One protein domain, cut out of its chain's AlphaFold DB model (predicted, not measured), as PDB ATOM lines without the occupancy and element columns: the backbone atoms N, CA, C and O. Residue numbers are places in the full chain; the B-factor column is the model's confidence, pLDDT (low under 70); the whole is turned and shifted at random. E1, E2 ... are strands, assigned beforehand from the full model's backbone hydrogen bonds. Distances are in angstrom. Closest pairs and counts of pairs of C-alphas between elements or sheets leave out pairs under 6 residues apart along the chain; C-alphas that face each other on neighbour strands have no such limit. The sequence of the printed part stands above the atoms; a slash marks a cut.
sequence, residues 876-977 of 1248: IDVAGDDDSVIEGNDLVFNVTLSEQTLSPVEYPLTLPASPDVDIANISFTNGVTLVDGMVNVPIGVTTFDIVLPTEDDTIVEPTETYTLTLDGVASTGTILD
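What this domain is: This is residues 876 to 977 of the 1248 residues of the protein "T1SS secreted agglutinin RTX" of Vibrio maritimus (UniProt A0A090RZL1). This is a loose, rod-shaped sandwich: the small sheet of E1, E3 and E6 stands partly face to face with a strongly twisted sheet of E2, E8, E7, E4 and E5, which is curled like part of a barrel. The strands of the two sheets run nearly aligned, at 14 degrees, and residues 911 to 933, without a named element, are tied by short pairings to E6 and E5. The 102 printed residues have eight named strands, E1 to E8 in turn, and no named helix; the class is all strand, with 45 residues, under half, in named elements. The sheet E1, E3, E6 is antiparallel; E2, E8, E7, E4, E5 is mixed. The radius of gyration of the C-alphas is 16.2 A, and the spans are 58 by 28 by 19 A.

How they stand to each other: E1, residues 876 to 879, is antiparallel to E3, residues 890 to 895, with N 877 and O 894 at 2.9 A, within hydrogen-bond range. E3 is antiparallel to E6, residues 946 to 949, with N 891 and O 948 at 2.8 A. E2, residues 884 to 886, is parallel to E8, residues 969 to 976, with N 885 and O 974 at 3.0 A. E8 forms a hairpin with E7, residues 959 to 966, with N 962 and O 973 at 2.8 A. E4, residues 904 to 910, is staggered: 909 to 910 pair with E7, N 910 and O 965 at 2.8 A, and 904 to 908 with E5, residues 934 to 938, in a hairpin, N 905 and O 937 at 2.8 A. Between the sheets, the closest C-alphas of E3 and E8 are those of Leu 891 and Gly 973, 7.5 A apart.

Where its parts are: E1 begins at C-alpha 876 (612.056, 685.991, 713.291). E3 is 18.9 A long, E4 22.7 A, E7 26.8 A and E8 26.5 A. E8 ends at C-alpha 976 (586.794, 701.563, 713.509).

The domain as a whole: The two C-alphas farthest apart, of Leu 902 and Val 956, are 58.5 A apart. The printed part has no cut, and E4 to E5 is the long link. The mean pLDDT of the printed part is 74.5, with 30 residues under 70, among them 898 to 903.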
ATOM      1  N   ILE A 876     613.466 685.276 712.955       81.19
ATOM      2  CA  ILE A 876     612.056 685.991 713.291       81.19
ATOM      3  C   ILE A 876     610.996 686.667 712.165       81.19
ATOM      4  O   ILE A 876     611.509 686.767 711.057       81.19
ATOM      5  N   ASP A 877     609.636 687.106 712.329       80.38
ATOM      6  CA  ASP A 877     608.520 687.648 711.289       80.38
ATOM      7  C   ASP A 877     607.021 688.375 711.684       80.38
ATOM      8  O   ASP A 877     606.815 688.540 712.887       80.38
ATOM      9  N   VAL A 878     605.953 688.845 710.840       83.94
ATOM     10  CA  VAL A 878     604.549 689.596 711.187       83.94
ATOM     11  C   VAL A 878     603.187 689.790 710.202       83.94
ATOM     12  O   VAL A 878     603.305 689.300 709.084       83.94
ATOM     13  N   ALA A 879     601.924 690.432 710.486       69.12
ATOM     14  CA  ALA A 879     600.626 690.530 709.574       69.12
ATOM     15  C   ALA A 879     599.375 691.604 709.574       69.12
ATOM     16  O   ALA A 879     598.575 691.639 710.519       69.12
ATOM     17  N   GLY A 880     599.030 692.249 708.409       61.44
ATOM     18  CA  GLY A 880     597.813 693.075 708.028       61.44
ATOM     19  C   GLY A 880     597.856 693.602 706.544       61.44
ATOM     20  O   GLY A 880     598.874 693.347 705.911       61.44
ATOM     21  N   ASP A 881     596.830 694.281 705.963       57.62
ATOM     22  CA  ASP A 881     596.942 694.997 704.640       57.62
ATOM     23  C   ASP A 881     597.050 696.535 704.833       57.62
ATOM     24  O   ASP A 881     598.029 697.131 704.394       57.62
ATOM     25  N   ASP A 882     596.097 697.154 705.552       62.69
ATOM     26  CA  ASP A 882     596.112 698.574 705.985       62.69
ATOM     27  C   ASP A 882     596.224 698.705 707.532       62.69
ATOM     28  O   ASP A 882     595.694 699.646 708.124       62.69
ATOM     29  N   ASP A 883     596.802 697.701 708.214       74.12
ATOM     30  CA  ASP A 883     596.982 697.591 709.686       74.12
ATOM     31  C   ASP A 883     595.762 697.981 710.566       74.12
ATOM     32  O   ASP A 883     595.887 698.410 711.722       74.12
ATOM     33  N   SER A 884     594.556 697.799 710.025       78.94
ATOM     34  CA  SER A 884     593.277 698.247 710.587       78.94
ATOM     35  C   SER A 884     592.212 697.152 710.586       78.94
ATOM     36  O   SER A 884     592.272 696.188 709.816       78.94
ATOM     37  N   VAL A 885     591.226 697.290 711.476       78.88
ATOM     38  CA  VAL A 885     590.101 696.359 711.592       78.88
ATOM     39  C   VAL A 885     588.803 697.086 711.965       78.88
ATOM     40  O   VAL A 885     588.826 698.096 712.659       78.88
ATOM     41  N   ILE A 886     587.657 696.574 711.513       78.56
ATOM     42  CA  ILE A 886     586.341 696.995 712.026       78.56
ATOM     43  C   ILE A 886     586.108 696.290 713.365       78.56
ATOM     44  O   ILE A 886     586.551 695.146 713.539       78.56
ATOM     45  N   GLU A 887     585.434 696.957 714.300       77.12
ATOM     46  CA  GLU A 887     585.169 696.427 715.638       77.12
ATOM     47  C   GLU A 887     584.529 695.007 715.632       77.12
ATOM     48  O   GLU A 887     583.880 694.582 714.669       77.12
ATOM     49  N   GLY A 888     584.852 694.199 716.650       73.38
ATOM     50  CA  GLY A 888     584.475 692.782 716.772       73.38
ATOM     51  C   GLY A 888     585.377 691.725 716.086       73.38
ATOM     52  O   GLY A 888     584.879 690.640 715.771       73.38
ATOM     53  N   ASN A 889     586.671 691.991 715.824       81.06
ATOM     54  CA  ASN A 889     587.592 691.136 715.027       81.06
ATOM     55  C   ASN A 889     589.063 691.064 715.589       81.06
ATOM     56  O   ASN A 889     589.348 691.622 716.643       81.06
ATOM     57  N   ASP A 890     590.005 690.348 714.929       83.50
ATOM     58  CA  ASP A 890     591.327 689.897 715.482       83.50
ATOM     59  C   ASP A 890     592.620 690.518 714.831       83.50
ATOM     60  O   ASP A 890     592.566 691.029 713.716       83.50
ATOM     61  N   LEU A 891     593.807 690.385 715.485       85.81
ATOM     62  CA  LEU A 891     595.147 690.988 715.172       85.81
ATOM     63  C   LEU A 891     596.373 690.009 715.430       85.81
ATOM     64  O   LEU A 891     596.302 689.242 716.394       85.81
ATOM     65  N   VAL A 892     597.480 689.952 714.621       85.62
ATOM     66  CA  VAL A 892     598.396 688.736 714.443       85.62
ATOM     67  C   VAL A 892     599.954 688.962 714.157       85.62
ATOM     68  O   VAL A 892     600.315 690.030 713.678       85.62
ATOM     69  N   PHE A 893     600.899 687.991 714.434       89.25
ATOM     70  CA  PHE A 893     602.428 688.091 714.393       89.25
ATOM     71  C   PHE A 893     603.260 686.738 714.151       89.25
ATOM     72  O   PHE A 893     602.672 685.693 714.414       89.25
ATOM     73  N   ASN A 894     604.587 686.667 713.754       84.00
ATOM     74  CA  ASN A 894     605.343 685.429 713.239       84.00
ATOM     75  C   ASN A 894     606.929 685.251 713.531       84.00
ATOM     76  O   ASN A 894     607.524 686.147 714.118       84.00
ATOM     77  N   VAL A 895     607.658 684.114 713.207       84.88
ATOM     78  CA  VAL A 895     609.115 683.738 713.586       84.88
ATOM     79  C   VAL A 895     609.840 682.577 712.745       84.88
ATOM     80  O   VAL A 895     609.108 681.731 712.242       84.88
ATOM     81  N   THR A 896     611.214 682.395 712.629       68.31
ATOM     82  CA  THR A 896     611.972 681.299 711.839       68.31
ATOM     83  C   THR A 896     613.449 680.817 712.253       68.31
ATOM     84  O   THR A 896     614.327 681.651 712.399       68.31
ATOM     85  N   LEU A 897     613.842 679.497 712.300       73.88
ATOM     86  CA  LEU A 897     615.100 678.880 712.917       73.88
ATOM     87  C   LEU A 897     615.878 677.692 712.152       73.88
ATOM     88  O   LEU A 897     615.533 677.410 711.007       73.88
ATOM     89  N   SER A 898     616.944 677.010 712.716       58.56
ATOM     90  CA  SER A 898     618.038 676.199 711.998       58.56
ATOM     91  C   SER A 898     618.657 674.845 712.619       58.56
ATOM     92  O   SER A 898     617.891 674.066 713.180       58.56
ATOM     93  N   GLU A 899     619.980 674.491 712.433       56.72
ATOM     94  CA  GLU A 899     620.708 673.140 712.394       56.72
ATOM     95  C   GLU A 899     620.418 672.107 713.514       56.72
ATOM     96  O   GLU A 899     619.884 672.444 714.564       56.72
ATOM     97  N   GLN A 900     620.790 670.827 713.339       64.62
ATOM     98  CA  GLN A 900     620.509 669.706 714.255       64.62
ATOM     99  C   GLN A 900     621.217 669.860 715.627       64.62
ATOM    100  O   GLN A 900     622.226 669.219 715.915       64.62
ATOM    101  N   THR A 901     620.595 670.653 716.515       56.41
ATOM    102  CA  THR A 901     621.101 671.338 717.737       56.41
ATOM    103  C   THR A 901     622.058 670.572 718.682       56.41
ATOM    104  O   THR A 901     622.746 671.144 719.520       56.41
ATOM    105  N   LEU A 902     622.006 669.236 718.689       58.69
ATOM    106  CA  LEU A 902     622.594 668.331 719.703       58.69
ATOM    107  C   LEU A 902     622.181 668.582 721.178       58.69
ATOM    108  O   LEU A 902     622.536 667.788 722.051       58.69
ATOM    109  N   SER A 903     621.426 669.642 721.485       55.31
ATOM    110  CA  SER A 903     620.971 670.072 722.819       55.31
ATOM    111  C   SER A 903     619.784 671.061 722.715       55.31
ATOM    112  O   SER A 903     619.326 671.322 721.599       55.31
ATOM    113  N   PRO A 904     619.222 671.555 723.841       71.25
ATOM    114  CA  PRO A 904     618.193 672.600 723.866       71.25
ATOM    115  C   PRO A 904     618.762 674.023 723.986       71.25
ATOM    116  O   PRO A 904     619.895 674.207 724.430       71.25
ATOM    117  N   VAL A 905     617.933 675.003 723.625       51.16
ATOM    118  CA  VAL A 905     618.185 676.459 723.610       51.16
ATOM    119  C   VAL A 905     616.887 677.215 724.039       51.16
ATOM    120  O   VAL A 905     615.824 676.603 723.955       51.16
ATOM    121  N   GLU A 906     616.917 678.463 724.567       69.38
ATOM    122  CA  GLU A 906     615.784 679.155 725.294       69.38
ATOM    123  C   GLU A 906     615.845 680.750 725.261       69.38
ATOM    124  O   GLU A 906     616.971 681.245 725.219       69.38
ATOM    125  N   TYR A 907     614.717 681.543 725.296       44.72
ATOM    126  CA  TYR A 907     614.543 683.034 724.963       44.72
ATOM    127  C   TYR A 907     613.349 683.831 725.688       44.72
ATOM    128  O   TYR A 907     612.556 683.119 726.271       44.72
ATOM    129  N   PRO A 908     613.167 685.207 725.748       72.88
ATOM    130  CA  PRO A 908     612.046 686.014 726.453       72.88
ATOM    131  C   PRO A 908     610.823 686.806 725.741       72.88
ATOM    132  O   PRO A 908     610.655 686.628 724.545       72.88
ATOM    133  N   LEU A 909     609.927 687.637 726.422       83.94
ATOM    134  CA  LEU A 909     608.662 688.394 725.923       83.94
ATOM    135  C   LEU A 909     608.000 689.592 726.794       83.94
ATOM    136  O   LEU A 909     608.344 689.692 727.970       83.94
ATOM    137  N   THR A 910     607.050 690.484 726.304       85.81
ATOM    138  CA  THR A 910     606.238 691.611 726.993       85.81
ATOM    139  C   THR A 910     604.910 692.185 726.284       85.81
ATOM    140  O   THR A 910     604.781 692.008 725.078       85.81
ATOM    141  N   LEU A 911     603.929 692.881 726.975       82.75
ATOM    142  CA  LEU A 911     602.575 693.423 726.496       82.75
ATOM    143  C   LEU A 911     601.921 694.668 727.263       82.75
ATOM    144  O   LEU A 911     602.268 694.846 728.434       82.75
ATOM    145  N   PRO A 912     600.940 695.451 726.689       80.75
ATOM    146  CA  PRO A 912     600.139 696.571 727.305       80.75
ATOM    147  C   PRO A 912     598.586 696.337 727.517       80.75
ATOM    148  O   PRO A 912     598.221 695.219 727.878       80.75
ATOM    149  N   ALA A 913     597.687 697.366 727.445       72.75
ATOM    150  CA  ALA A 913     596.222 697.286 727.762       72.75
ATOM    151  C   ALA A 913     595.265 698.360 727.128       72.75
ATOM    152  O   ALA A 913     595.652 699.525 727.079       72.75
ATOM    153  N   SER A 914     594.011 697.987 726.771       72.06
ATOM    154  CA  SER A 914     592.889 698.832 726.236       72.06
ATOM    155  C   SER A 914     591.508 698.400 726.808       72.06
ATOM    156  O   SER A 914     591.451 697.305 727.378       72.06
ATOM    157  N   PRO A 915     590.407 699.184 726.701       69.31
ATOM    158  CA  PRO A 915     589.041 698.681 726.939       69.31
ATOM    159  C   PRO A 915     588.516 697.733 725.844       69.31
ATOM    160  O   PRO A 915     587.734 696.837 726.149       69.31
ATOM    161  N   ASP A 916     589.005 697.895 724.619       74.56
ATOM    162  CA  ASP A 916     588.395 697.424 723.358       74.56
ATOM    163  C   ASP A 916     589.120 696.183 722.793       74.56
ATOM    164  O   ASP A 916     588.870 695.742 721.675       74.56
ATOM    165  N   VAL A 917     590.058 695.621 723.573       78.69
ATOM    166  CA  VAL A 917     590.968 694.528 723.183       78.69
ATOM    167  C   VAL A 917     591.094 693.491 724.311       78.69
ATOM    168  O   VAL A 917     591.570 693.813 725.406       78.69
ATOM    169  N   ASP A 918     590.756 692.217 724.059       78.69
ATOM    170  CA  ASP A 918     590.811 691.155 725.084       78.69
ATOM    171  C   ASP A 918     592.166 690.424 725.164       78.69
ATOM    172  O   ASP A 918     592.403 689.340 724.619       78.69
ATOM    173  N   ILE A 919     593.057 690.989 725.974       82.50
ATOM    174  CA  ILE A 919     594.399 690.454 726.251       82.50
ATOM    175  C   ILE A 919     594.379 689.127 727.037       82.50
ATOM    176  O   ILE A 919     595.407 688.447 727.128       82.50
ATOM    177  N   ALA A 920     593.245 688.702 727.608       76.38
ATOM    178  CA  ALA A 920     593.186 687.470 728.396       76.38
ATOM    179  C   ALA A 920     593.359 686.183 727.559       76.38
ATOM    180  O   ALA A 920     593.582 685.118 728.144       76.38
ATOM    181  N   ASN A 921     593.274 686.270 726.222       81.88
ATOM    182  CA  ASN A 921     593.129 685.124 725.315       81.88
ATOM    183  C   ASN A 921     594.233 684.971 724.227       81.88
ATOM    184  O   ASN A 921     594.027 684.282 723.230       81.88
ATOM    185  N   ILE A 922     595.431 685.534 724.443       86.62
ATOM    186  CA  ILE A 922     596.620 685.416 723.556       86.62
ATOM    187  C   ILE A 922     597.128 683.965 723.326       86.62
ATOM    188  O   ILE A 922     597.013 683.102 724.203       86.62
ATOM    189  N   SER A 923     597.753 683.679 722.167       84.56
ATOM    190  CA  SER A 923     598.270 682.338 721.788       84.56
ATOM    191  C   SER A 923     599.604 682.341 720.997       84.56
ATOM    192  O   SER A 923     600.078 683.411 720.641       84.56
ATOM    193  N   PHE A 924     600.226 681.159 720.773       89.12
ATOM    194  CA  PHE A 924     601.531 680.955 720.085       89.12
ATOM    195  C   PHE A 924     601.620 679.603 719.326       89.12
ATOM    196  O   PHE A 924     600.780 678.727 719.555       89.12
ATOM    197  N   THR A 925     602.645 679.368 718.479       81.94
ATOM    198  CA  THR A 925     602.747 678.143 717.629       81.94
ATOM    199  C   THR A 925     604.058 677.314 717.730       81.94
ATOM    200  O   THR A 925     604.880 677.470 718.630       81.94
ATOM    201  N   ASN A 926     604.185 676.300 716.856       72.06
ATOM    202  CA  ASN A 926     605.339 675.408 716.637       72.06
ATOM    203  C   ASN A 926     605.964 674.646 717.825       72.06
ATOM    204  O   ASN A 926     607.058 674.089 717.719       72.06
ATOM    205  N   GLY A 927     605.244 674.532 718.941       68.44
ATOM    206  CA  GLY A 927     605.730 673.825 720.130       68.44
ATOM    207  C   GLY A 927     606.714 674.639 720.967       68.44
ATOM    208  O   GLY A 927     607.285 674.104 721.916       68.44
ATOM    209  N   VAL A 928     606.869 675.920 720.635       76.88
ATOM    210  CA  VAL A 928     607.507 676.924 721.478       76.88
ATOM    211  C   VAL A 928     606.468 677.418 722.497       76.88
ATOM    212  O   VAL A 928     605.266 677.421 722.227       76.88
ATOM    213  N   THR A 929     606.897 677.728 723.721       72.62
ATOM    214  CA  THR A 929     605.985 677.893 724.869       72.62
ATOM    215  C   THR A 929     606.426 679.002 725.810       72.62
ATOM    216  O   THR A 929     607.567 678.958 726.263       72.62
ATOM    217  N   LEU A 930     605.511 679.901 726.184       82.81
ATOM    218  CA  LEU A 930     605.772 680.992 727.126       82.81
ATOM    219  C   LEU A 930     605.702 680.550 728.609       82.81
ATOM    220  O   LEU A 930     604.698 679.987 729.048       82.81
ATOM    221  N   VAL A 931     606.741 680.842 729.398       65.38
ATOM    222  CA  VAL A 931     606.920 680.469 730.818       65.38
ATOM    223  C   VAL A 931     607.690 681.571 731.553       65.38
ATOM    224  O   VAL A 931     608.838 681.824 731.217       65.38
ATOM    225  N   ASP A 932     607.093 682.237 732.550       70.12
ATOM    226  CA  ASP A 932     607.694 683.392 733.263       70.12
ATOM    227  C   ASP A 932     608.228 684.502 732.324       70.12
ATOM    228  O   ASP A 932     609.135 685.257 732.673       70.12
ATOM    229  N   GLY A 933     607.648 684.602 731.121       67.31
ATOM    230  CA  GLY A 933     608.126 685.478 730.056       67.31
ATOM    231  C   GLY A 933     609.239 684.884 729.185       67.31
ATOM    232  O   GLY A 933     609.946 685.683 728.593       67.31
ATOM    233  N   MET A 934     609.421 683.550 729.128       79.00
ATOM    234  CA  MET A 934     610.462 682.828 728.359       79.00
ATOM    235  C   MET A 934     609.952 681.646 727.492       79.00
ATOM    236  O   MET A 934     608.880 681.126 727.749       79.00
ATOM    237  N   VAL A 935     610.707 681.242 726.462       83.19
ATOM    238  CA  VAL A 935     610.300 680.707 725.142       83.19
ATOM    239  C   VAL A 935     611.372 679.701 724.653       83.19
ATOM    240  O   VAL A 935     612.488 680.100 724.333       83.19
ATOM    241  N   ASN A 936     611.096 678.384 724.627       83.06
ATOM    242  CA  ASN A 936     612.156 677.336 724.595       83.06
ATOM    243  C   ASN A 936     612.172 676.448 723.319       83.06
ATOM    244  O   ASN A 936     611.112 676.088 722.810       83.06
ATOM    245  N   VAL A 937     613.363 676.040 722.828       72.81
ATOM    246  CA  VAL A 937     613.578 675.412 721.495       72.81
ATOM    247  C   VAL A 937     614.687 674.309 721.449       72.81
ATOM    248  O   VAL A 937     615.851 674.586 721.738       72.81
ATOM    249  N   PRO A 938     614.397 673.043 721.060       77.06
ATOM    250  CA  PRO A 938     615.391 671.945 720.947       77.06
ATOM    251  C   PRO A 938     616.121 671.780 719.593       77.06
ATOM    252  O   PRO A 938     615.643 672.246 718.572       77.06
ATOM    253  N   ILE A 939     617.160 670.925 719.545       53.28
ATOM    254  CA  ILE A 939     617.131 669.669 718.736       53.28
ATOM    255  C   ILE A 939     617.017 669.826 717.195       53.28
ATOM    256  O   ILE A 939     616.666 668.847 716.537       53.28
ATOM    257  N   GLY A 940     617.263 671.007 716.619       58.91
ATOM    258  CA  GLY A 940     616.985 671.327 715.205       58.91
ATOM    259  C   GLY A 940     615.498 671.577 714.910       58.91
ATOM    260  O   GLY A 940     614.780 670.651 714.529       58.91
ATOM    261  N   VAL A 941     615.040 672.821 715.105       76.38
ATOM    262  CA  VAL A 941     613.627 673.292 715.056       76.38
ATOM    263  C   VAL A 941     613.531 674.663 714.325       76.38
ATOM    264  O   VAL A 941     614.580 675.240 714.050       76.38
ATOM    265  N   THR A 942     612.325 675.147 713.917       43.03
ATOM    266  CA  THR A 942     612.178 675.943 712.655       43.03
ATOM    267  C   THR A 942     611.269 677.212 712.555       43.03
ATOM    268  O   THR A 942     611.626 678.029 711.726       43.03
ATOM    269  N   THR A 943     610.152 677.459 713.271       77.12
ATOM    270  CA  THR A 943     609.303 678.722 713.169       77.12
ATOM    271  C   THR A 943     608.425 678.951 714.430       77.12
ATOM    272  O   THR A 943     608.469 678.044 715.260       77.12
ATOM    273  N   PHE A 944     607.662 680.065 714.603       77.69
ATOM    274  CA  PHE A 944     606.412 680.202 715.440       77.69
ATOM    275  C   PHE A 944     605.675 681.590 715.385       77.69
ATOM    276  O   PHE A 944     606.243 682.528 714.871       77.69
ATOM    277  N   ASP A 945     604.443 681.754 715.923       90.75
ATOM    278  CA  ASP A 945     603.524 682.927 715.700       90.75
ATOM    279  C   ASP A 945     602.820 683.494 716.990       90.75
ATOM    280  O   ASP A 945     603.054 682.921 718.055       90.75
ATOM    281  N   ILE A 946     601.983 684.574 716.930       90.25
ATOM    282  CA  ILE A 946     601.199 685.240 718.047       90.25
ATOM    283  C   ILE A 946     599.824 685.885 717.592       90.25
ATOM    284  O   ILE A 946     599.721 686.208 716.414       90.25
ATOM    285  N   VAL A 947     598.779 686.093 718.455       88.94
ATOM    286  CA  VAL A 947     597.375 686.599 718.117       88.94
ATOM    287  C   VAL A 947     596.580 687.340 719.264       88.94
ATOM    288  O   VAL A 947     596.775 686.952 720.418       88.94
ATOM    289  N   LEU A 948     595.645 688.301 718.987       89.81
ATOM    290  CA  LEU A 948     594.726 689.067 719.918       89.81
ATOM    291  C   LEU A 948     593.298 689.468 719.336       89.81
ATOM    292  O   LEU A 948     593.252 689.635 718.124       89.81
ATOM    293  N   PRO A 949     592.186 689.691 720.119       84.31
ATOM    294  CA  PRO A 949     590.788 690.049 719.651       84.31
ATOM    295  C   PRO A 949     590.146 691.409 720.127       84.31
ATOM    296  O   PRO A 949     590.630 691.964 721.116       84.31
ATOM    297  N   THR A 950     589.006 691.866 719.536       85.44
ATOM    298  CA  THR A 950     588.174 693.082 719.896       85.44
ATOM    299  C   THR A 950     586.629 692.857 720.088       85.44
ATOM    300  O   THR A 950     586.162 691.726 719.948       85.44
ATOM    301  N   GLU A 951     585.830 693.893 720.452       78.12
ATOM    302  CA  GLU A 951     584.351 693.885 720.769       78.12
ATOM    303  C   GLU A 951     583.509 694.845 719.853       78.12
ATOM    304  O   GLU A 951     584.122 695.487 719.014       78.12
ATOM    305  N   ASP A 952     582.158 694.912 719.961       74.19
ATOM    306  CA  ASP A 952     581.177 695.618 719.057       74.19
ATOM    307  C   ASP A 952     579.885 696.061 719.832       74.19
ATOM    308  O   ASP A 952     579.382 695.235 720.610       74.19
ATOM    309  N   ASP A 953     579.351 697.310 719.712       67.75
ATOM    310  CA  ASP A 953     578.138 697.767 720.479       67.75
ATOM    311  C   ASP A 953     576.931 698.491 719.776       67.75
ATOM    312  O   ASP A 953     576.226 697.850 718.993       67.75
ATOM    313  N   THR A 954     576.512 699.694 720.207       65.62
ATOM    314  CA  THR A 954     575.232 700.394 719.893       65.62
ATOM    315  C   THR A 954     575.296 701.942 720.071       65.62
ATOM    316  O   THR A 954     574.261 702.597 720.286       65.62
ATOM    317  N   ILE A 955     576.494 702.539 720.114       68.62
ATOM    318  CA  ILE A 955     576.745 703.960 720.433       68.62
ATOM    319  C   ILE A 955     577.716 704.552 719.398       68.62
ATOM    320  O   ILE A 955     578.830 704.073 719.276       68.62
ATOM    321  N   VAL A 956     577.315 705.630 718.710       70.44
ATOM    322  CA  VAL A 956     578.136 706.322 717.690       70.44
ATOM    323  C   VAL A 956     579.363 707.004 718.330       70.44
ATOM    324  O   VAL A 956     579.183 707.911 719.152       70.44
ATOM    325  N   GLU A 957     580.582 706.621 717.929       67.25
ATOM    326  CA  GLU A 957     581.882 707.024 718.518       67.25
ATOM    327  C   GLU A 957     582.978 707.233 717.405       67.25
ATOM    328  O   GLU A 957     582.598 707.487 716.259       67.25
ATOM    329  N   PRO A 958     584.310 707.330 717.684       68.69
ATOM    330  CA  PRO A 958     585.351 707.557 716.658       68.69
ATOM    331  C   PRO A 958     586.225 706.338 716.213       68.69
ATOM    332  O   PRO A 958     585.762 705.580 715.361       68.69
ATOM    333  N   THR A 959     587.536 706.246 716.545       70.62
ATOM    334  CA  THR A 959     588.565 705.394 715.852       70.62
ATOM    335  C   THR A 959     589.918 705.277 716.636       70.62
ATOM    336  O   THR A 959     590.476 706.302 717.043       70.62
ATOM    337  N   GLU A 960     590.502 704.066 716.827       77.25
ATOM    338  CA  GLU A 960     591.499 703.728 717.906       77.25
ATOM    339  C   GLU A 960     592.743 702.825 717.517       77.25
ATOM    340  O   GLU A 960     592.883 702.437 716.359       77.25
ATOM    341  N   THR A 961     593.704 702.506 718.444       77.06
ATOM    342  CA  THR A 961     595.055 701.854 718.174       77.06
ATOM    343  C   THR A 961     595.711 700.962 719.308       77.06
ATOM    344  O   THR A 961     595.370 701.144 720.477       77.06
ATOM    345  N   TYR A 962     596.676 700.027 719.027       83.31
ATOM    346  CA  TYR A 962     597.316 699.053 720.003       83.31
ATOM    347  C   TYR A 962     598.728 698.403 719.639       83.31
ATOM    348  O   TYR A 962     599.058 698.387 718.463       83.31
ATOM    349  N   THR A 963     599.558 697.806 720.567       78.69
ATOM    350  CA  THR A 963     601.009 697.328 720.374       78.69
ATOM    351  C   THR A 963     601.532 696.098 721.239       78.69
ATOM    352  O   THR A 963     600.990 695.878 722.318       78.69
ATOM    353  N   LEU A 964     602.609 695.314 720.886       84.12
ATOM    354  CA  LEU A 964     603.281 694.227 721.725       84.12
ATOM    355  C   LEU A 964     604.837 693.971 721.580       84.12
ATOM    356  O   LEU A 964     605.485 694.702 720.843       84.12
ATOM    357  N   THR A 965     605.482 692.972 722.266       79.44
ATOM    358  CA  THR A 965     606.955 692.614 722.139       79.44
ATOM    359  C   THR A 965     607.410 691.140 722.470       79.44
ATOM    360  O   THR A 965     606.983 690.608 723.486       79.44
ATOM    361  N   LEU A 966     608.376 690.508 721.751       78.94
ATOM    362  CA  LEU A 966     609.013 689.160 721.962       78.94
ATOM    363  C   LEU A 966     610.567 689.181 721.819       78.94
ATOM    364  O   LEU A 966     611.059 689.660 720.811       78.94
ATOM    365  N   ASP A 967     611.346 688.650 722.779       60.91
ATOM    366  CA  ASP A 967     612.841 688.668 722.864       60.91
ATOM    367  C   ASP A 967     613.519 689.963 722.352       60.91
ATOM    368  O   ASP A 967     614.576 689.959 721.725       60.91
ATOM    369  N   GLY A 968     612.865 691.101 722.613       63.69
ATOM    370  CA  GLY A 968     613.290 692.437 722.187       63.69
ATOM    371  C   GLY A 968     612.565 693.037 720.967       63.69
ATOM    372  O   GLY A 968     612.774 694.217 720.707       63.69
ATOM    373  N   VAL A 969     611.711 692.297 720.252       57.03
ATOM    374  CA  VAL A 969     611.125 692.667 718.938       57.03
ATOM    375  C   VAL A 969     609.613 692.961 719.023       57.03
ATOM    376  O   VAL A 969     608.905 692.198 719.666       57.03
ATOM    377  N   ALA A 970     609.097 694.041 718.412       54.62
ATOM    378  CA  ALA A 970     607.772 694.645 718.706       54.62
ATOM    379  C   ALA A 970     606.952 695.084 717.457       54.62
ATOM    380  O   ALA A 970     607.563 695.289 716.415       54.62
ATOM    381  N   SER A 971     605.609 695.251 717.556       79.38
ATOM    382  CA  SER A 971     604.712 695.787 716.477       79.38
ATOM    383  C   SER A 971     603.279 696.224 716.946       79.38
ATOM    384  O   SER A 971     602.964 696.001 718.120       79.38
ATOM    385  N   THR A 972     602.436 696.829 716.070       85.50
ATOM    386  CA  THR A 972     601.239 697.713 716.333       85.50
ATOM    387  C   THR A 972     600.027 697.521 715.351       85.50
ATOM    388  O   THR A 972     600.229 696.890 714.325       85.50
ATOM    389  N   GLY A 973     598.798 698.035 715.633       81.81
ATOM    390  CA  GLY A 973     597.584 698.054 714.741       81.81
ATOM    391  C   GLY A 973     596.385 698.960 715.194       81.81
ATOM    392  O   GLY A 973     596.523 699.629 716.221       81.81
ATOM    393  N   THR A 974     595.234 699.013 714.467       83.75
ATOM    394  CA  THR A 974     594.115 700.029 714.605       83.75
ATOM    395  C   THR A 974     592.629 699.528 714.462       83.75
ATOM    396  O   THR A 974     592.433 698.394 714.028       83.75
ATOM    397  N   ILE A 975     591.588 700.320 714.855       82.25
ATOM    398  CA  ILE A 975     590.133 699.934 715.023       82.25
ATOM    399  C   ILE A 975     589.101 701.026 714.550       82.25
ATOM    400  O   ILE A 975     589.441 702.203 714.646       82.25
ATOM    401  N   LEU A 976     587.865 700.678 714.091       78.25
ATOM    402  CA  LEU A 976     586.794 701.563 713.509       78.25
ATOM    403  C   LEU A 976     585.301 701.251 713.921       78.25
ATOM    404  O   LEU A 976     584.931 700.074 713.913       78.25
ATOM    405  N   ASP A 977     584.450 702.292 714.123       77.25
ATOM    406  CA  ASP A 977     582.974 702.303 714.454       77.25
ATOM    407  C   ASP A 977     582.001 702.057 713.252       77.25
ATOM    408  O   ASP A 977     582.394 702.148 712.084       77.25
TER     409      ASP A 977